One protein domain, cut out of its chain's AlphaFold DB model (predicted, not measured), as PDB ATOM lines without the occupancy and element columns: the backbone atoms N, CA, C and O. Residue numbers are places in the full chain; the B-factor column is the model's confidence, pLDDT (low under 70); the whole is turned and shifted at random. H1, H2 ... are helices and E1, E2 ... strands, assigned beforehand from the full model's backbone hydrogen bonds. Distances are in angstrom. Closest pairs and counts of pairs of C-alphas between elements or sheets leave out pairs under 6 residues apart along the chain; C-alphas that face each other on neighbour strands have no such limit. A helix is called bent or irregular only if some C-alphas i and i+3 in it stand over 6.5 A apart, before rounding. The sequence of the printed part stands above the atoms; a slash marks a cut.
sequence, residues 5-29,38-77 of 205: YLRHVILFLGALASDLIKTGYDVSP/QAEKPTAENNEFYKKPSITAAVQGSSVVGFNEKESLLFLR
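What this domain is: This is residues 5 to 29 and 38 to 77 of the 205 residues of the protein "Hypothetical protein" of Timema poppense (UniProt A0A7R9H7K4). A long helix, H1, has the short helix H3 packed beside part of it, and a small two-stranded hairpin, E1 and E2, packs on H3 through E1. The short helix H2 comes before H3, and residues 38 to 46 stick out as an arm. The printed part has 65 residues, with three named helices and two named strands in the order H1, H2, H3, E1, E2; the sheet E1 - E2 is antiparallel and the class is mostly helix. It is only just compact, close to loose, with a radius of gyration of the C-alphas of 12.8 A and spans of 37 by 27 by 22 A.

How they stand to each other: H1, residues 5 to 22, touches H3, residues 53 to 60, with its residues 16 to 20 alone; they run opposite ways at a shallow tilt of 24 degrees, and their closest C-alphas, of Leu 16 and Ala 58, are 6.5 A apart. H2, residues 46 to 51, is apart from H1. H2 and H3 are close but not clearly touching, with closest C-alphas of Tyr 50 and Thr 56 at 7.9 A. The closest C-alphas of H3 and E1, residues 65 to 68, are those of Val 59 and Gly 66, at 5.8 A. E1 and E2, residues 73 to 76, form an antiparallel hairpin, with N 66 and O 75 within hydrogen-bond range at 2.8 A. Every O i to N i+4 pair is within range in H3, 13 of 14 in H1 and 0 of 2 in H2, where 1 of 3 O i to N i+3 pairs is.

Where its parts are: H1 begins at C-alpha 5 (185.242, 158.536, 145.672) and is 26.5 A long. H2 is irregular, with C-alphas 47 and 50 7.4 A apart; H2 and H3 are each 10.4 A long. E1 measures 10.2 A, and E2 10.0 A, ending at C-alpha 76 (180.591, 151.358, 141.013).

The domain as a whole: Residues 30 to 37 are not printed, and C-alphas 29 and 38 are 17.7 A apart across the cut. The links H2 to H3, H3 to E1 and E1 to E2 are tight. Without residues 38 to 46, which stand free, the body spans 28 by 26 by 20 A. The mean pLDDT of the printed part is 73.4; residue 5, residues 38 to 51 and residue 54 are under 70.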
ATOM      1  N   TYR A   5     186.213 159.430 146.305       69.06
ATOM      2  CA  TYR A   5     185.242 158.536 145.672       69.06
ATOM      3  C   TYR A   5     184.119 158.105 146.636       69.06
ATOM      4  O   TYR A   5     182.951 158.108 146.257       69.06
ATOM      5  N   LEU A   6     184.433 157.847 147.914       77.81
ATOM      6  CA  LEU A   6     183.433 157.482 148.926       77.81
ATOM      7  C   LEU A   6     182.470 158.629 149.234       77.81
ATOM      8  O   LEU A   6     181.319 158.377 149.576       77.81
ATOM      9  N   ARG A   7     182.896 159.888 149.063       82.25
ATOM     10  CA  ARG A   7     182.008 161.048 149.229       82.25
ATOM     11  C   ARG A   7     180.794 160.960 148.303       82.25
ATOM     12  O   ARG A   7     179.677 161.196 148.751       82.25
ATOM     13  N   HIS A   8     181.005 160.606 147.039       78.50
ATOM     14  CA  HIS A   8     179.931 160.535 146.050       78.50
ATOM     15  C   HIS A   8     178.964 159.384 146.342       78.50
ATOM     16  O   HIS A   8     177.755 159.562 146.238       78.50
ATOM     17  N   VAL A   9     179.485 158.243 146.804       81.94
ATOM     18  CA  VAL A   9     178.664 157.097 147.227       81.94
ATOM     19  C   VAL A   9     177.802 157.448 148.438       81.94
ATOM     20  O   VAL A   9     176.612 157.157 148.450       81.94
ATOM     21  N   ILE A  10     178.371 158.119 149.443       84.06
ATOM     22  CA  ILE A  10     177.631 158.525 150.647       84.06
ATOM     23  C   ILE A  10     176.510 159.510 150.291       84.06
ATOM     24  O   ILE A  10     175.392 159.367 150.781       84.06
ATOM     25  N   LEU A  11     176.791 160.487 149.421       83.62
ATOM     26  CA  LEU A  11     175.779 161.438 148.951       83.62
ATOM     27  C   LEU A  11     174.661 160.737 148.173       83.62
ATOM     28  O   LEU A  11     173.491 161.033 148.399       83.62
ATOM     29  N   PHE A  12     175.013 159.778 147.313       83.62
ATOM     30  CA  PHE A  12     174.046 158.960 146.588       83.62
ATOM     31  C   PHE A  12     173.146 158.157 147.538       83.62
ATOM     32  O   PHE A  12     171.925 158.234 147.432       83.62
ATOM     33  N   LEU A  13     173.728 157.439 148.507       83.31
ATOM     34  CA  LEU A  13     172.963 156.656 149.483       83.31
ATOM     35  C   LEU A  13     172.059 157.544 150.349       83.31
ATOM     36  O   LEU A  13     170.926 157.165 150.637       83.31
ATOM     37  N   GLY A  14     172.527 158.738 150.724       83.75
ATOM     38  CA  GLY A  14     171.722 159.715 151.458       83.75
ATOM     39  C   GLY A  14     170.535 160.244 150.648       83.75
ATOM     40  O   GLY A  14     169.422 160.322 151.169       83.75
ATOM     41  N   ALA A  15     170.747 160.563 149.367       81.94
ATOM     42  CA  ALA A  15     169.678 160.983 148.462       81.94
ATOM     43  C   ALA A  15     168.649 159.863 148.244       81.94
ATOM     44  O   ALA A  15     167.449 160.090 148.388       81.94
ATOM     45  N   LEU A  16     169.123 158.637 148.003       81.31
ATOM     46  CA  LEU A  16     168.279 157.457 147.832       81.31
ATOM     47  C   LEU A  16     167.433 157.177 149.081       81.31
ATOM     48  O   LEU A  16     166.227 156.968 148.972       81.31
ATOM     49  N   ALA A  17     168.034 157.228 150.273       82.88
ATOM     50  CA  ALA A  17     167.303 157.067 151.527       82.88
ATOM     51  C   ALA A  17     166.228 158.154 151.704       82.88
ATOM     52  O   ALA A  17     165.098 157.844 152.076       82.88
ATOM     53  N   SER A  18     166.546 159.413 151.384       83.69
ATOM     54  CA  SER A  18     165.581 160.517 151.451       83.69
ATOM     55  C   SER A  18     164.383 160.301 150.520       83.69
ATOM     56  O   SER A  18     163.241 160.501 150.935       83.69
ATOM     57  N   ASP A  19     164.617 159.860 149.286       80.31
ATOM     58  CA  ASP A  19     163.544 159.636 148.315       80.31
ATOM     59  C   ASP A  19     162.698 158.397 148.641       80.31
ATOM     60  O   ASP A  19     161.479 158.397 148.434       80.31
ATOM     61  N   LEU A  20     163.301 157.368 149.239       78.81
ATOM     62  CA  LEU A  20     162.560 156.224 149.770       78.81
ATOM     63  C   LEU A  20     161.625 156.634 150.916       78.81
ATOM     64  O   LEU A  20     160.455 156.255 150.910       78.81
ATOM     65  N   ILE A  21     162.089 157.485 151.836       82.12
ATOM     66  CA  ILE A  21     161.250 158.019 152.919       82.12
ATOM     67  C   ILE A  21     160.074 158.825 152.349       82.12
ATOM     68  O   ILE A  21     158.932 158.632 152.763       82.12
ATOM     69  N   LYS A  22     160.318 159.696 151.356       82.62
ATOM     70  CA  LYS A  22     159.254 160.496 150.710       82.62
ATOM     71  C   LYS A  22     158.197 159.644 150.014       82.62
ATOM     72  O   LYS A  22     157.038 160.040 149.954       82.62
ATOM     73  N   THR A  23     158.591 158.495 149.471       78.44
ATOM     74  CA  THR A  23     157.677 157.559 148.801       78.44
ATOM     75  C   THR A  23     156.928 156.650 149.783       78.44
ATOM     76  O   THR A  23     156.151 155.800 149.356       78.44
ATOM     77  N   GLY A  24     157.101 156.871 151.094       77.94
ATOM     78  CA  GLY A  24     156.392 156.161 152.157       77.94
ATOM     79  C   GLY A  24     157.034 154.832 152.546       77.94
ATOM     80  O   GLY A  24     156.397 154.035 153.231       77.94
ATOM     81  N   TYR A  25     158.272 154.569 152.115       76.06
ATOM     82  CA  TYR A  25     158.987 153.368 152.525       76.06
ATOM     83  C   TYR A  25     159.646 153.555 153.887       76.06
ATOM     84  O   TYR A  25     160.383 154.515 154.112       76.06
ATOM     85  N   ASP A  26     159.424 152.583 154.769       74.12
ATOM     86  CA  ASP A  26     160.151 152.490 156.026       74.12
ATOM     87  C   ASP A  26     161.578 151.990 155.761       74.12
ATOM     88  O   ASP A  26     161.793 150.868 155.296       74.12
ATOM     89  N   VAL A  27     162.548 152.865 156.009       75.31
ATOM     90  CA  VAL A  27     163.990 152.578 155.932       75.31
ATOM     91  C   VAL A  27     164.623 152.512 157.321       75.31
ATOM     92  O   VAL A  27     165.848 152.516 157.447       75.31
ATOM     93  N   SER A  28     163.799 152.484 158.370       75.75
ATOM     94  CA  SER A  28     164.273 152.350 159.741       75.75
ATOM     95  C   SER A  28     164.966 150.996 159.908       75.75
ATOM     96  O   SER A  28     164.497 149.991 159.360       75.75
ATOM     97  N   PRO A  29     166.082 150.930 160.654       70.69
ATOM     98  CA  PRO A  29     166.676 149.654 161.012       70.69
ATOM     99  C   PRO A  29     165.619 148.799 161.709       70.69
ATOM    100  O   PRO A  29     164.967 149.261 162.646       70.69
ATOM    101  N   GLN A  38     168.006 132.424 163.851       56.81
ATOM    102  CA  GLN A  38     167.250 132.022 162.650       56.81
ATOM    103  C   GLN A  38     165.756 132.424 162.689       56.81
ATOM    104  O   GLN A  38     164.947 131.854 161.954       56.81
ATOM    105  N   ALA A  39     165.370 133.354 163.568       54.72
ATOM    106  CA  ALA A  39     163.982 133.690 163.866       54.72
ATOM    107  C   ALA A  39     163.310 134.526 162.764       54.72
ATOM    108  O   ALA A  39     162.102 134.412 162.573       54.72
ATOM    109  N   GLU A  40     164.075 135.288 161.978       57.84
ATOM    110  CA  GLU A  40     163.556 136.048 160.838       57.84
ATOM    111  C   GLU A  40     164.234 135.607 159.538       57.84
ATOM    112  O   GLU A  40     165.258 136.143 159.115       57.84
ATOM    113  N   LYS A  41     163.652 134.609 158.863       55.50
ATOM    114  CA  LYS A  41     164.008 134.338 157.466       55.50
ATOM    115  C   LYS A  41     163.480 135.482 156.592       55.50
ATOM    116  O   LYS A  41     162.328 135.879 156.771       55.50
ATOM    117  N   PRO A  42     164.266 135.988 155.629       54.34
ATOM    118  CA  PRO A  42     163.783 136.998 154.697       54.34
ATOM    119  C   PRO A  42     162.559 136.462 153.938       54.34
ATOM    120  O   PRO A  42     162.634 135.440 153.254       54.34
ATOM    121  N   THR A  43     161.413 137.125 154.091       55.81
ATOM    122  CA  THR A  43     160.201 136.868 153.303       55.81
ATOM    123  C   THR A  43     160.380 137.381 151.872       55.81
ATOM    124  O   THR A  43     161.189 138.275 151.620       55.81
ATOM    125  N   ALA A  44     159.622 136.830 150.916       51.81
ATOM    126  CA  ALA A  44     159.705 137.210 149.501       51.81
ATOM    127  C   ALA A  44     159.525 138.727 149.266       51.81
ATOM    128  O   ALA A  44     160.214 139.287 148.423       51.81
ATOM    129  N   GLU A  45     158.694 139.403 150.066       53.25
ATOM    130  CA  GLU A  45     158.498 140.862 150.018       53.25
ATOM    131  C   GLU A  45     159.740 141.660 150.466       53.25
ATOM    132  O   GLU A  45     160.055 142.702 149.887       53.25
ATOM    133  N   ASN A  46     160.508 141.155 151.441       55.47
ATOM    134  CA  ASN A  46     161.763 141.784 151.883       55.47
ATOM    135  C   ASN A  46     162.868 141.631 150.824       55.47
ATOM    136  O   ASN A  46     163.770 142.464 150.732       55.47
ATOM    137  N   ASN A  47     162.767 140.589 149.997       56.16
ATOM    138  CA  ASN A  47     163.683 140.308 148.901       56.16
ATOM    139  C   ASN A  47     163.335 141.064 147.614       56.16
ATOM    140  O   ASN A  47     163.983 140.810 146.617       56.16
ATOM    141  N   GLU A  48     162.359 141.973 147.576       62.84
ATOM    142  CA  GLU A  48     162.086 142.786 146.373       62.84
ATOM    143  C   GLU A  48     162.356 144.275 146.577       62.84
ATOM    144  O   GLU A  48     162.082 145.088 145.695       62.84
ATOM    145  N   PHE A  49     162.969 144.644 147.706       68.44
ATOM    146  CA  PHE A  49     163.372 146.022 147.981       68.44
ATOM    147  C   PHE A  49     164.159 146.637 146.817       68.44
ATOM    148  O   PHE A  49     163.853 147.747 146.395       68.44
ATOM    149  N   TYR A  50     165.104 145.888 146.245       64.81
ATOM    150  CA  TYR A  50     165.949 146.312 145.127       64.81
ATOM    151  C   TYR A  50     165.218 146.410 143.776       64.81
ATOM    152  O   TYR A  50     165.745 147.020 142.854       64.81
ATOM    153  N   LYS A  51     164.003 145.857 143.645       66.00
ATOM    154  CA  LYS A  51     163.176 145.953 142.425       66.00
ATOM    155  C   LYS A  51     162.277 147.195 142.408       66.00
ATOM    156  O   LYS A  51     161.475 147.369 141.494       66.00
ATOM    157  N   LYS A  52     162.356 148.047 143.436       72.69
ATOM    158  CA  LYS A  52     161.487 149.220 143.563       72.69
ATOM    159  C   LYS A  52     161.831 150.275 142.501       72.69
ATOM    160  O   LYS A  52     162.997 150.655 142.398       72.69
ATOM    161  N   PRO A  53     160.829 150.850 141.804       70.88
ATOM    162  CA  PRO A  53     161.043 151.855 140.759       70.88
ATOM    163  C   PRO A  53     161.873 153.060 141.213       70.88
ATOM    164  O   PRO A  53     162.662 153.588 140.437       70.88
ATOM    165  N   SER A  54     161.742 153.468 142.481       69.31
ATOM    166  CA  SER A  54     162.516 154.572 143.059       69.31
ATOM    167  C   SER A  54     164.024 154.289 143.088       69.31
ATOM    168  O   SER A  54     164.815 155.207 142.894       69.31
ATOM    169  N   ILE A  55     164.435 153.030 143.292       72.25
ATOM    170  CA  ILE A  55     165.850 152.631 143.298       72.25
ATOM    171  C   ILE A  55     166.375 152.587 141.866       72.25
ATOM    172  O   ILE A  55     167.419 153.170 141.586       72.25
ATOM    173  N   THR A  56     165.626 151.977 140.944       71.56
ATOM    174  CA  THR A  56     166.003 151.931 139.525       71.56
ATOM    175  C   THR A  56     166.135 153.338 138.937       71.56
ATOM    176  O   THR A  56     167.124 153.628 138.270       71.56
ATOM    177  N   ALA A  57     165.205 154.250 139.246       74.44
ATOM    178  CA  ALA A  57     165.254 155.642 138.796       74.44
ATOM    179  C   ALA A  57     166.439 156.419 139.397       74.44
ATOM    180  O   ALA A  57     167.128 157.147 138.682       74.44
ATOM    181  N   ALA A  58     166.713 156.242 140.694       75.88
ATOM    182  CA  ALA A  58     167.847 156.886 141.352       75.88
ATOM    183  C   ALA A  58     169.193 156.402 140.786       75.88
ATOM    184  O   ALA A  58     170.106 157.203 140.593       75.88
ATOM    185  N   VAL A  59     169.311 155.106 140.484       77.56
ATOM    186  CA  VAL A  59     170.521 154.528 139.890       77.56
ATOM    187  C   VAL A  59     170.702 154.967 138.434       77.56
ATOM    188  O   VAL A  59     171.808 155.342 138.057       77.56
ATOM    189  N   GLN A  60     169.636 155.015 137.630       73.75
ATOM    190  CA  GLN A  60     169.710 155.500 136.242       73.75
ATOM    191  C   GLN A  60     170.190 156.958 136.137       73.75
ATOM    192  O   GLN A  60     170.838 157.319 135.158       73.75
ATOM    193  N   GLY A  61     169.904 157.792 137.141       75.81
ATOM    194  CA  GLY A  61     170.387 159.175 137.208       75.81
ATOM    195  C   GLY A  61     171.800 159.344 137.781       75.81
ATOM    196  O   GLY A  61     172.314 160.461 137.799       75.81
ATOM    197  N   SER A  62     172.431 158.275 138.277       76.44
ATOM    198  CA  SER A  62     173.737 158.332 138.938       76.44
ATOM    199  C   SER A  62     174.880 158.062 137.961       76.44
ATOM    200  O   SER A  62     174.897 157.058 137.254       76.44
ATOM    201  N   SER A  63     175.896 158.927 137.966       76.38
ATOM    202  CA  SER A  63     177.138 158.709 137.211       76.38
ATOM    203  C   SER A  63     178.143 157.801 137.929       76.38
ATOM    204  O   SER A  63     179.122 157.389 137.324       76.38
ATOM    205  N   VAL A  64     177.922 157.481 139.210       78.00
ATOM    206  CA  VAL A  64     178.904 156.779 140.067       78.00
ATOM    207  C   VAL A  64     178.462 155.362 140.418       78.00
ATOM    208  O   VAL A  64     179.299 154.484 140.618       78.00
ATOM    209  N   VAL A  65     177.156 155.120 140.509       81.25
ATOM    210  CA  VAL A  65     176.597 153.837 140.945       81.25
ATOM    211  C   VAL A  65     175.689 153.302 139.849       81.25
ATOM    212  O   VAL A  65     174.772 153.994 139.428       81.25
ATOM    213  N   GLY A  66     175.951 152.080 139.397       79.75
ATOM    214  CA  GLY A  66     175.080 151.298 138.528       79.75
ATOM    215  C   GLY A  66     174.361 150.194 139.302       79.75
ATOM    216  O   GLY A  66     174.730 149.864 140.431       79.75
ATOM    217  N   PHE A  67     173.325 149.617 138.695       78.81
ATOM    218  CA  PHE A  67     172.554 148.514 139.266       78.81
ATOM    219  C   PHE A  67     172.430 147.401 138.236       78.81
ATOM    220  O   PHE A  67     171.976 147.624 137.115       78.81
ATOM    221  N   ASN A  68     172.854 146.202 138.622       75.38
ATOM    222  CA  ASN A  68     172.666 144.994 137.842       75.38
ATOM    223  C   ASN A  68     171.355 144.332 138.277       75.38
ATOM    224  O   ASN A  68     171.295 143.709 139.336       75.38
ATOM    225  N   GLU A  69     170.316 144.440 137.448       72.94
ATOM    226  CA  GLU A  69     168.988 143.888 137.745       72.94
ATOM    227  C   GLU A  69     168.978 142.356 137.861       72.94
ATOM    228  O   GLU A  69     168.196 141.804 138.633       72.94
ATOM    229  N   LYS A  70     169.853 141.653 137.124       74.50
ATOM    230  CA  LYS A  70     169.905 140.180 137.127       74.50
ATOM    231  C   LYS A  70     170.483 139.637 138.426       74.50
ATOM    232  O   LYS A  70     169.999 138.638 138.947       74.50
ATOM    233  N   GLU A  71     171.521 140.296 138.930       73.81
ATOM    234  CA  GLU A  71     172.230 139.883 140.144       73.81
ATOM    235  C   GLU A  71     171.749 140.635 141.388       73.81
ATOM    236  O   GLU A  71     172.112 140.273 142.501       73.81
ATOM    237  N   SER A  72     170.892 141.648 141.218       72.81
ATOM    238  CA  SER A  72     170.411 142.524 142.293       72.81
ATOM    239  C   SER A  72     171.554 143.211 143.052       72.81
ATOM    240  O   SER A  72     171.490 143.398 144.268       72.81
ATOM    241  N   LEU A  73     172.612 143.587 142.326       74.75
ATOM    242  CA  LEU A  73     173.834 144.164 142.883       74.75
ATOM    243  C   LEU A  73     174.044 145.598 142.407       74.75
ATOM    244  O   LEU A  73     173.957 145.900 141.216       74.75
ATOM    245  N   LEU A  74     174.379 146.476 143.354       77.88
ATOM    246  CA  LEU A  74     174.934 147.788 143.046       77.88
ATOM    247  C   LEU A  74     176.420 147.633 142.735       77.88
ATOM    248  O   LEU A  74     177.148 146.955 143.461       77.88
ATOM    249  N   PHE A  75     176.874 148.298 141.683       79.12
ATOM    250  CA  PHE A  75     178.285 148.354 141.325       79.12
ATOM    251  C   PHE A  75     178.718 149.800 141.122       79.12
ATOM    252  O   PHE A  75     177.913 150.683 140.834       79.12
ATOM    253  N   LEU A  76     180.011 150.052 141.286       80.31
ATOM    254  CA  LEU A  76     180.591 151.358 141.013       80.31
ATOM    255  C   LEU A  76     180.924 151.461 139.526       80.31
ATOM    256  O   LEU A  76     181.639 150.610 138.992       80.31
ATOM    257  N   ARG A  77     180.435 152.521 138.881       79.50
ATOM    258  CA  ARG A  77     180.855 152.909 137.534       79.50
ATOM    259  C   ARG A  77     182.258 153.490 137.650       79.50
ATOM    260  O   ARG A  77     182.455 154.561 138.219       79.50
TER     261      ARG A  77